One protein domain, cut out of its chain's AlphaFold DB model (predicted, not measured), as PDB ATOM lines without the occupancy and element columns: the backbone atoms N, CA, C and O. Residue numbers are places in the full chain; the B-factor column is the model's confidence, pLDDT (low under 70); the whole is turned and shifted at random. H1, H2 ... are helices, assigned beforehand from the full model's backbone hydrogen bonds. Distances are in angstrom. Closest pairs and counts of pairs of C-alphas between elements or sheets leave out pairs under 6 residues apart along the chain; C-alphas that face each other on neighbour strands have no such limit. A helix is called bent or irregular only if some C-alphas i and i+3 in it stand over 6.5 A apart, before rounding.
ATOM      1  N   PHE A 153     -25.225  51.306 -21.982       80.06
ATOM      2  CA  PHE A 153     -24.790  51.844 -20.683       80.06
ATOM      3  C   PHE A 153     -23.478  51.196 -20.241       80.06
ATOM      4  O   PHE A 153     -22.502  51.906 -20.009       80.06
ATOM      5  N   MET A 154     -23.419  49.861 -20.246       85.38
ATOM      6  CA  MET A 154     -22.193  49.120 -19.934       85.38
ATOM      7  C   MET A 154     -21.062  49.502 -20.888       85.38
ATOM      8  O   MET A 154     -19.979  49.870 -20.450       85.38
ATOM      9  N   ALA A 155     -21.324  49.560 -22.196       87.31
ATOM     10  CA  ALA A 155     -20.321  49.974 -23.179       87.31
ATOM     11  C   ALA A 155     -19.806  51.416 -22.967       87.31
ATOM     12  O   ALA A 155     -18.657  51.726 -23.291       87.31
ATOM     13  N   ARG A 156     -20.632  52.334 -22.447       85.38
ATOM     14  CA  ARG A 156     -20.214  53.701 -22.084       85.38
ATOM     15  C   ARG A 156     -19.457  53.722 -20.756       85.38
ATOM     16  O   ARG A 156     -18.448  54.418 -20.666       85.38
ATOM     17  N   ALA A 157     -19.902  52.953 -19.766       86.88
ATOM     18  CA  ALA A 157     -19.236  52.801 -18.477       86.88
ATOM     19  C   ALA A 157     -17.829  52.215 -18.655       86.88
ATOM     20  O   ALA A 157     -16.860  52.822 -18.208       86.88
ATOM     21  N   TYR A 158     -17.689  51.139 -19.434       91.75
ATOM     22  CA  TYR A 158     -16.393  50.553 -19.775       91.75
ATOM     23  C   TYR A 158     -15.480  51.530 -20.511       91.75
ATOM     24  O   TYR A 158     -14.295  51.613 -20.204       91.75
ATOM     25  N   ARG A 159     -16.007  52.320 -21.455       92.31
ATOM     26  CA  ARG A 159     -15.205  53.348 -22.137       92.31
ATOM     27  C   ARG A 159     -14.706  54.431 -21.180       92.31
ATOM     28  O   ARG A 159     -13.570  54.872 -21.325       92.31
ATOM     29  N   ARG A 160     -15.520  54.853 -20.208       89.88
ATOM     30  CA  ARG A 160     -15.108  55.823 -19.178       89.88
ATOM     31  C   ARG A 160     -14.080  55.223 -18.224       89.88
ATOM     32  O   ARG A 160     -13.055  55.849 -17.992       89.88
ATOM     33  N   LEU A 161     -14.307  53.995 -17.765       88.94
ATOM     34  CA  LEU A 161     -13.375  53.266 -16.911       88.94
ATOM     35  C   LEU A 161     -12.013  53.087 -17.591       88.94
ATOM     36  O   LEU A 161     -10.993  53.406 -16.998       88.94
ATOM     37  N   LYS A 162     -11.987  52.665 -18.861       93.50
ATOM     38  CA  LYS A 162     -10.738  52.523 -19.625       93.50
ATOM     39  C   LYS A 162      -9.983  53.844 -19.769       93.50
ATOM     40  O   LYS A 162      -8.760  53.844 -19.695       93.50
ATOM     41  N   ARG A 163     -10.687  54.967 -19.965       90.94
ATOM     42  CA  ARG A 163     -10.059  56.299 -20.013       90.94
ATOM     43  C   ARG A 163      -9.434  56.657 -18.669       90.94
ATOM     44  O   ARG A 163      -8.264  57.005 -18.644       90.94
ATOM     45  N   LEU A 164     -10.171  56.469 -17.576       88.88
ATOM     46  CA  LEU A 164      -9.673  56.724 -16.225       88.88
ATOM     47  C   LEU A 164      -8.476  55.842 -15.872       88.88
ATOM     48  O   LEU A 164      -7.483  56.352 -15.378       88.88
ATOM     49  N   LEU A 165      -8.533  54.543 -16.174       89.69
ATOM     50  CA  LEU A 165      -7.410  53.630 -15.956       89.69
ATOM     51  C   LEU A 165      -6.189  54.037 -16.780       89.69
ATOM     52  O   LEU A 165      -5.078  54.015 -16.265       89.69
ATOM     53  N   ARG A 166      -6.374  54.450 -18.038       92.94
ATOM     54  CA  ARG A 166      -5.269  54.933 -18.874       92.94
ATOM     55  C   ARG A 166      -4.645  56.203 -18.303       92.94
ATOM     56  O   ARG A 166      -3.422  56.296 -18.250       92.94
ATOM     57  N   ASP A 167      -5.466  57.148 -17.867       88.06
ATOM     58  CA  ASP A 167      -4.995  58.408 -17.292       88.06
ATOM     59  C   ASP A 167      -4.293  58.161 -15.945       88.06
ATOM     60  O   ASP A 167      -3.239  58.732 -15.677       88.06
ATOM     61  N   LEU A 168      -4.808  57.228 -15.143       86.94
ATOM     62  CA  LEU A 168      -4.230  56.782 -13.878       86.94
ATOM     63  C   LEU A 168      -2.896  56.060 -14.080       86.94
ATOM     64  O   LEU A 168      -1.946  56.361 -13.369       86.94
ATOM     65  N   VAL A 169      -2.780  55.171 -15.070       89.56
ATOM     66  CA  VAL A 169      -1.515  54.494 -15.415       89.56
ATOM     67  C   VAL A 169      -0.489  55.495 -15.944       89.56
ATOM     68  O   VAL A 169       0.682  55.451 -15.563       89.56
ATOM     69  N   HIS A 170      -0.916  56.435 -16.789       93.50
ATOM     70  CA  HIS A 170      -0.046  57.501 -17.289       93.50
ATOM     71  C   HIS A 170       0.448  58.413 -16.161       93.50
ATOM     72  O   HIS A 170       1.612  58.813 -16.150       93.50
ATOM     73  N   TYR A 171      -0.410  58.706 -15.185       86.88
ATOM     74  CA  TYR A 171      -0.053  59.494 -14.008       86.88
ATOM     75  C   TYR A 171       0.817  58.702 -13.016       86.88
ATOM     76  O   TYR A 171       1.774  59.248 -12.466       86.88
ATOM     77  N   ALA A 172       0.571  57.397 -12.858       87.00
ATOM     78  CA  ALA A 172       1.357  56.498 -12.012       87.00
ATOM     79  C   ALA A 172       2.816  56.415 -12.468       87.00
ATOM     80  O   ALA A 172       3.711  56.375 -11.631       87.00
ATOM     81  N   LYS A 173       3.068  56.477 -13.782       88.56
ATOM     82  CA  LYS A 173       4.430  56.534 -14.334       88.56
ATOM     83  C   LYS A 173       5.234  57.750 -13.869       88.56
ATOM     84  O   LYS A 173       6.454  57.670 -13.822       88.56
ATOM     85  N   ARG A 174       4.580  58.872 -13.551       90.88
ATOM     86  CA  ARG A 174       5.259  60.085 -13.056       90.88
ATOM     87  C   ARG A 174       5.298  60.143 -11.533       90.88
ATOM     88  O   ARG A 174       6.293  60.583 -10.972       90.88
ATOM     89  N   HIS A 175       4.231  59.702 -10.866       91.88
ATOM     90  CA  HIS A 175       4.121  59.729  -9.407       91.88
ATOM     91  C   HIS A 175       3.432  58.463  -8.874       91.88
ATOM     92  O   HIS A 175       2.242  58.504  -8.542       91.88
ATOM     93  N   PRO A 176       4.165  57.341  -8.741       87.88
ATOM     94  CA  PRO A 176       3.560  56.065  -8.357       87.88
ATOM     95  C   PRO A 176       2.960  56.114  -6.945       87.88
ATOM     96  O   PRO A 176       1.873  55.593  -6.711       87.88
ATOM     97  N   TRP A 177       3.605  56.849  -6.037       91.25
ATOM     98  CA  TRP A 177       3.192  57.021  -4.645       91.25
ATOM     99  C   TRP A 177       1.829  57.718  -4.537       91.25
ATOM    100  O   TRP A 177       0.937  57.233  -3.853       91.25
ATOM    101  N   LYS A 178       1.613  58.818  -5.274       90.12
ATOM    102  CA  LYS A 178       0.338  59.558  -5.241       90.12
ATOM    103  C   LYS A 178      -0.829  58.712  -5.747       90.12
ATOM    104  O   LYS A 178      -1.906  58.766  -5.169       90.12
ATOM    105  N   VAL A 179      -0.621  57.921  -6.801       89.81
ATOM    106  CA  VAL A 179      -1.664  57.027  -7.335       89.81
ATOM    107  C   VAL A 179      -1.961  55.886  -6.375       89.81
ATOM    108  O   VAL A 179      -3.127  55.563  -6.155       89.81
ATOM    109  N   PHE A 180      -0.924  55.306  -5.775       85.31
ATOM    110  CA  PHE A 180      -1.085  54.286  -4.751       85.31
ATOM    111  C   PHE A 180      -1.924  54.813  -3.581       85.31
ATOM    112  O   PHE A 180      -2.936  54.211  -3.229       85.31
ATOM    113  N   PHE A 181      -1.600  55.990  -3.046       87.88
ATOM    114  CA  PHE A 181      -2.382  56.576  -1.956       87.88
ATOM    115  C   PHE A 181      -3.807  56.979  -2.372       87.88
ATOM    116  O   PHE A 181      -4.739  56.823  -1.592       87.88
ATOM    117  N   LEU A 182      -4.005  57.445  -3.608       89.06
ATOM    118  CA  LEU A 182      -5.312  57.890  -4.101       89.06
ATOM    119  C   LEU A 182      -6.270  56.737  -4.438       89.06
ATOM    120  O   LEU A 182      -7.482  56.924  -4.428       89.06
ATOM    121  N   VAL A 183      -5.742  55.558  -4.766       87.69
ATOM    122  CA  VAL A 183      -6.536  54.442  -5.311       87.69
ATOM    123  C   VAL A 183      -6.396  53.202  -4.448       87.69
ATOM    124  O   VAL A 183      -7.388  52.595  -4.063       87.69
ATOM    125  N   VAL A 184      -5.163  52.813  -4.144       86.19
ATOM    126  CA  VAL A 184      -4.862  51.557  -3.459       86.19
ATOM    127  C   VAL A 184      -5.176  51.686  -1.972       86.19
ATOM    128  O   VAL A 184      -5.899  50.845  -1.452       86.19
ATOM    129  N   MET A 185      -4.770  52.778  -1.312       89.19
ATOM    130  CA  MET A 185      -5.113  53.041   0.097       89.19
ATOM    131  C   MET A 185      -6.623  52.987   0.365       89.19
ATOM    132  O   MET A 185      -7.038  52.157   1.168       89.19
ATOM    133  N   PRO A 186      -7.486  53.749  -0.337       84.19
ATOM    134  CA  PRO A 186      -8.921  53.663  -0.098       84.19
ATOM    135  C   PRO A 186      -9.495  52.278  -0.411       84.19
ATOM    136  O   PRO A 186     -10.402  51.850   0.289       84.19
ATOM    137  N   LEU A 187      -8.977  51.529  -1.391       85.44
ATOM    138  CA  LEU A 187      -9.460  50.170  -1.688       85.44
ATOM    139  C   LEU A 187      -9.018  49.115  -0.660       85.44
ATOM    140  O   LEU A 187      -9.766  48.163  -0.421       85.44
ATOM    141  N   LEU A 188      -7.836  49.276  -0.057       80.62
ATOM    142  CA  LEU A 188      -7.406  48.459   1.079       80.62
ATOM    143  C   LEU A 188      -8.198  48.821   2.335       80.62
ATOM    144  O   LEU A 188      -8.778  47.931   2.950       80.62
ATOM    145  N   THR A 189      -8.272  50.107   2.683       76.69
ATOM    146  CA  THR A 189      -8.935  50.589   3.904       76.69
ATOM    147  C   THR A 189     -10.441  50.340   3.877       76.69
ATOM    148  O   THR A 189     -11.024  49.998   4.898       76.69
ATOM    149  N   THR A 190     -11.088  50.428   2.711       80.31
ATOM    150  CA  THR A 190     -12.515  50.069   2.582       80.31
ATOM    151  C   THR A 190     -12.771  48.559   2.640       80.31
ATOM    152  O   THR A 190     -13.928  48.148   2.647       80.31
ATOM    153  N   GLY A 191     -11.736  47.707   2.634       77.38
ATOM    154  CA  GLY A 191     -11.877  46.244   2.657       77.38
ATOM    155  C   GLY A 191     -12.489  45.647   1.384       77.38
ATOM    156  O   GLY A 191     -12.642  44.427   1.267       77.38
ATOM    157  N   VAL A 192     -12.804  46.483   0.390       80.06
ATOM    158  CA  VAL A 192     -13.417  46.070  -0.877       80.06
ATOM    159  C   VAL A 192     -12.483  45.125  -1.620       80.06
ATOM    160  O   VAL A 192     -12.938  44.098  -2.127       80.06
ATOM    161  N   LEU A 193     -11.178  45.404  -1.605       76.12
ATOM    162  CA  LEU A 193     -10.170  44.543  -2.214       76.12
ATOM    163  C   LEU A 193     -10.162  43.135  -1.593       76.12
ATOM    164  O   LEU A 193     -10.145  42.150  -2.326       76.12
ATOM    165  N   GLY A 194     -10.263  43.040  -0.263       70.44
ATOM    166  CA  GLY A 194     -10.355  41.763   0.452       70.44
ATOM    167  C   GLY A 194     -11.645  41.008   0.131       70.44
ATOM    168  O   GLY A 194     -11.611  39.811  -0.143       70.44
ATOM    169  N   SER A 195     -12.779  41.713   0.069       69.62
ATOM    170  CA  SER A 195     -14.075  41.103  -0.260       69.62
ATOM    171  C   SER A 195     -14.174  40.615  -1.712       69.62
ATOM    172  O   SER A 195     -14.813  39.600  -1.976       69.62
ATOM    173  N   LEU A 196     -13.531  41.309  -2.659       76.50
ATOM    174  CA  LEU A 196     -13.412  40.877  -4.053       76.50
ATOM    175  C   LEU A 196     -12.537  39.630  -4.147       76.50
ATOM    176  O   LEU A 196     -12.921  38.672  -4.810       76.50
ATOM    177  N   LEU A 197     -11.406  39.616  -3.443       67.81
ATOM    178  CA  LEU A 197     -10.490  38.480  -3.427       67.81
ATOM    179  C   LEU A 197     -11.160  37.232  -2.824       67.81
ATOM    180  O   LEU A 197     -11.120  36.161  -3.424       67.81
ATOM    181  N   ALA A 198     -11.901  37.407  -1.726       65.12
ATOM    182  CA  ALA A 198     -12.732  36.362  -1.130       65.12
ATOM    183  C   ALA A 198     -13.857  35.889  -2.072       65.12
ATOM    184  O   ALA A 198     -14.132  34.694  -2.158       65.12
ATOM    185  N   ARG A 199     -14.486  36.805  -2.823       69.94
ATOM    186  CA  ARG A 199     -15.542  36.481  -3.801       69.94
ATOM    187  C   ARG A 199     -15.035  35.735  -5.030       69.94
ATOM    188  O   ARG A 199     -15.786  34.941  -5.584       69.94
ATOM    189  N   PHE A 200     -13.799  35.975  -5.459       70.50
ATOM    190  CA  PHE A 200     -13.201  35.269  -6.595       70.50
ATOM    191  C   PHE A 200     -12.636  33.888  -6.225       70.50
ATOM    192  O   PHE A 200     -12.076  33.220  -7.089       70.50
ATOM    193  N   GLY A 201     -12.779  33.433  -4.973       52.12
ATOM    194  CA  GLY A 201     -12.359  32.089  -4.547       52.12
ATOM    195  C   GLY A 201     -10.840  31.870  -4.532       52.12
ATOM    196  O   GLY A 201     -10.371  30.801  -4.144       52.12
ATOM    197  N   LEU A 202     -10.060  32.890  -4.900       61.88
ATOM    198  CA  LEU A 202      -8.620  32.947  -4.706       61.88
ATOM    199  C   LEU A 202      -8.375  33.254  -3.233       61.88
ATOM    200  O   LEU A 202      -8.348  34.408  -2.810       61.88
ATOM    201  N   ARG A 203      -8.253  32.175  -2.453       53.66
ATOM    202  CA  ARG A 203      -7.785  32.203  -1.066       53.66
ATOM    203  C   ARG A 203      -6.607  33.164  -0.982       53.66
ATOM    204  O   ARG A 203      -5.632  33.008  -1.716       53.66
ATOM    205  N   ILE A 204      -6.738  34.165  -0.116       56.75
ATOM    206  CA  ILE A 204      -5.663  35.099   0.196       56.75
ATOM    207  C   ILE A 204      -4.458  34.227   0.559       56.75
ATOM    208  O   ILE A 204      -4.580  33.405   1.470       56.75
ATOM    209  N   PRO A 205      -3.338  34.298  -0.182       58.31
ATOM    210  CA  PRO A 205      -2.186  33.483   0.146       58.31
ATOM    211  C   PRO A 205      -1.801  33.781   1.605       58.31
ATOM    212  O   PRO A 205      -1.753  34.953   1.987       58.31
ATOM    213  N   PRO A 206      -1.555  32.752   2.435       59.62
ATOM    214  CA  PRO A 206      -1.434  32.869   3.895       59.62
ATOM    215  C   PRO A 206      -0.318  33.815   4.379       59.62
ATOM    216  O   PRO A 206      -0.239  34.129   5.564       59.62
ATOM    217  N   SER A 207       0.543  34.298   3.480       56.78
ATOM    218  CA  SER A 207       1.499  35.381   3.726       56.78
ATOM    219  C   SER A 207       0.828  36.752   3.886       56.78
ATOM    220  O   SER A 207       1.211  37.520   4.768       56.78
ATOM    221  N   LEU A 208      -0.202  37.051   3.089       58.62
ATOM    222  CA  LEU A 208      -0.964  38.299   3.177       58.62
ATOM    223  C   LEU A 208      -1.962  38.285   4.328       58.62
ATOM    224  O   LEU A 208      -2.216  39.332   4.898       58.62
ATOM    225  N   GLU A 209      -2.485  37.130   4.723       63.91
ATOM    226  CA  GLU A 209      -3.365  37.027   5.893       63.91
ATOM    227  C   GLU A 209      -2.598  37.331   7.193       63.91
ATOM    228  O   GLU A 209      -3.076  38.083   8.041       63.91
ATOM    229  N   ARG A 210      -1.345  36.860   7.296       63.59
ATOM    230  CA  ARG A 210      -0.444  37.196   8.413       63.59
ATOM    231  C   ARG A 210      -0.028  38.666   8.396       63.59
ATOM    232  O   ARG A 210      -0.097  39.321   9.428       63.59
ATOM    233  N   MET A 211       0.340  39.218   7.237       58.62
ATOM    234  CA  MET A 211       0.736  40.629   7.148       58.62
ATOM    235  C   MET A 211      -0.441  41.598   7.277       58.62
ATOM    236  O   MET A 211      -0.278  42.635   7.901       58.62
ATOM    237  N   LEU A 212      -1.622  41.284   6.740       64.38
ATOM    238  CA  LEU A 212      -2.818  42.120   6.858       64.38
ATOM    239  C   LEU A 212      -3.472  41.962   8.234       64.38
ATOM    240  O   LEU A 212      -4.016  42.935   8.733       64.38
ATOM    241  N   GLY A 213      -3.371  40.799   8.889       59.97
ATOM    242  CA  GLY A 213      -3.749  40.601  10.295       59.97
ATOM    243  C   GLY A 213      -2.825  41.334  11.278       59.97
ATOM    244  O   GLY A 213      -3.287  41.896  12.267       59.97
ATOM    245  N   MET A 214      -1.524  41.414  10.979       57.69
ATOM    246  CA  MET A 214      -0.570  42.220  11.757       57.69
ATOM    247  C   MET A 214      -0.674  43.719  11.432       57.69
ATOM    248  O   MET A 214      -0.612  44.547  12.336       57.69
ATOM    249  N   ALA A 215      -0.896  44.086  10.167       50.41
ATOM    250  CA  ALA A 215      -1.067  45.476   9.745       50.41
ATOM    251  C   ALA A 215      -2.429  46.046  10.150       50.41
ATOM    252  O   ALA A 215      -2.497  47.219  10.475       50.41
ATOM    253  N   SER A 216      -3.499  45.249  10.191       53.62
ATOM    254  CA  SER A 216      -4.772  45.688  10.772       53.62
ATOM    255  C   SER A 216      -4.632  45.912  12.272       53.62
ATOM    256  O   SER A 216      -5.084  46.949  12.726       53.62
ATOM    257  N   ARG A 217      -3.898  45.067  13.012       54.41
ATOM    258  CA  ARG A 217      -3.570  45.324  14.429       54.41
ATOM    259  C   ARG A 217      -2.701  46.568  14.663       54.41
ATOM    260  O   ARG A 217      -2.808  47.172  15.721       54.41
ATOM    261  N   ALA A 218      -1.858  46.952  13.704       51.03
ATOM    262  CA  ALA A 218      -0.989  48.129  13.820       51.03
ATOM    263  C   ALA A 218      -1.595  49.420  13.230       51.03
ATOM    264  O   ALA A 218      -1.239  50.513  13.660       51.03
ATOM    265  N   ALA A 219      -2.496  49.314  12.248       49.31
ATOM    266  CA  ALA A 219      -3.154  50.447  11.593       49.31
ATOM    267  C   ALA A 219      -4.544  50.752  12.173       49.31
ATOM    268  O   ALA A 219      -5.042  51.858  11.977       49.31
TER     269      ALA A 219
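Overview. This is residues 153 to 219 of the 293 residues of an uncharacterized protein of Moelleriella libera RCEF 2490 (UniProt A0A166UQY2). The four helices form an open zigzag with few contacts: H1 and H2 meet near their ends as a V, H3 follows at an angle beyond the far end of H2, and H4 folds back after a short link. Most of H1, residues 153 to 167, sticks out as one arm of the V, and H4 touches no other helix. The printed part has 67 residues with four named helices, in the order H1, H2, H3, H4, and no named strand; the class is all helix. The whole is loose, with a radius of gyration of the C-alphas of 15.0 A and spans of 38 by 29 by 17 A.

Along the chain. H1, residues 153 to 172, is the longest helix, 27.9 A from first to last C-alpha; it begins with C-alpha 153 at (-24.790, 51.844, -20.683). H2, residues 176 to 189, begins with C-alpha 176 at (3.560, 56.065, -8.357) and is 18.3 A long. It is neither bent nor irregular, but only just: C-alphas 182 and 185 are 6.4 A apart. H3, residues 192 to 199, is 10.2 A long. H4, residues 206 to 219, is 19.3 A long and ends with C-alpha 219 at (-3.154, 50.447, 11.593).

Arrangement. H1 touches H2 with residues 168 to 172 alone, and H2 touches H1 with residues 178 to 180 alone. Their closest C-alphas, those of Ala 172 and Val 179, are 5.6 A apart. The two helices run opposite ways at a steep tilt of 51 degrees. H2 and H3 are close but not clearly touching, with the C-alphas of Leu 187 and Leu 193 closest at 5.7 A. They run the same way at a steep tilt of 59 degrees. H3 is apart from H1 and from H4, and H4 is apart from H1 and H2 too. In H1, H3 and H4 every O i to N i+4 pair is within hydrogen-bond range; in H2, 8 of 10 are.

Size, cuts and confidence. The two C-alphas farthest apart, those of Phe 153 and Ala 218, are 42.1 A apart. The printed part has no cut. The links from H1 to H2 and from H2 to H3 are tight, the link from H3 to H4 is short with 6 residues, and no link is long. Besides residues 153 to 167, residues 195 to 203 and 205 to 211 stand free. The mean pLDDT of the printed part is 76.8; it is under 70 at residue 195, residues 197 to 199 and residues 201 to 219, and the mean of H4 is 57.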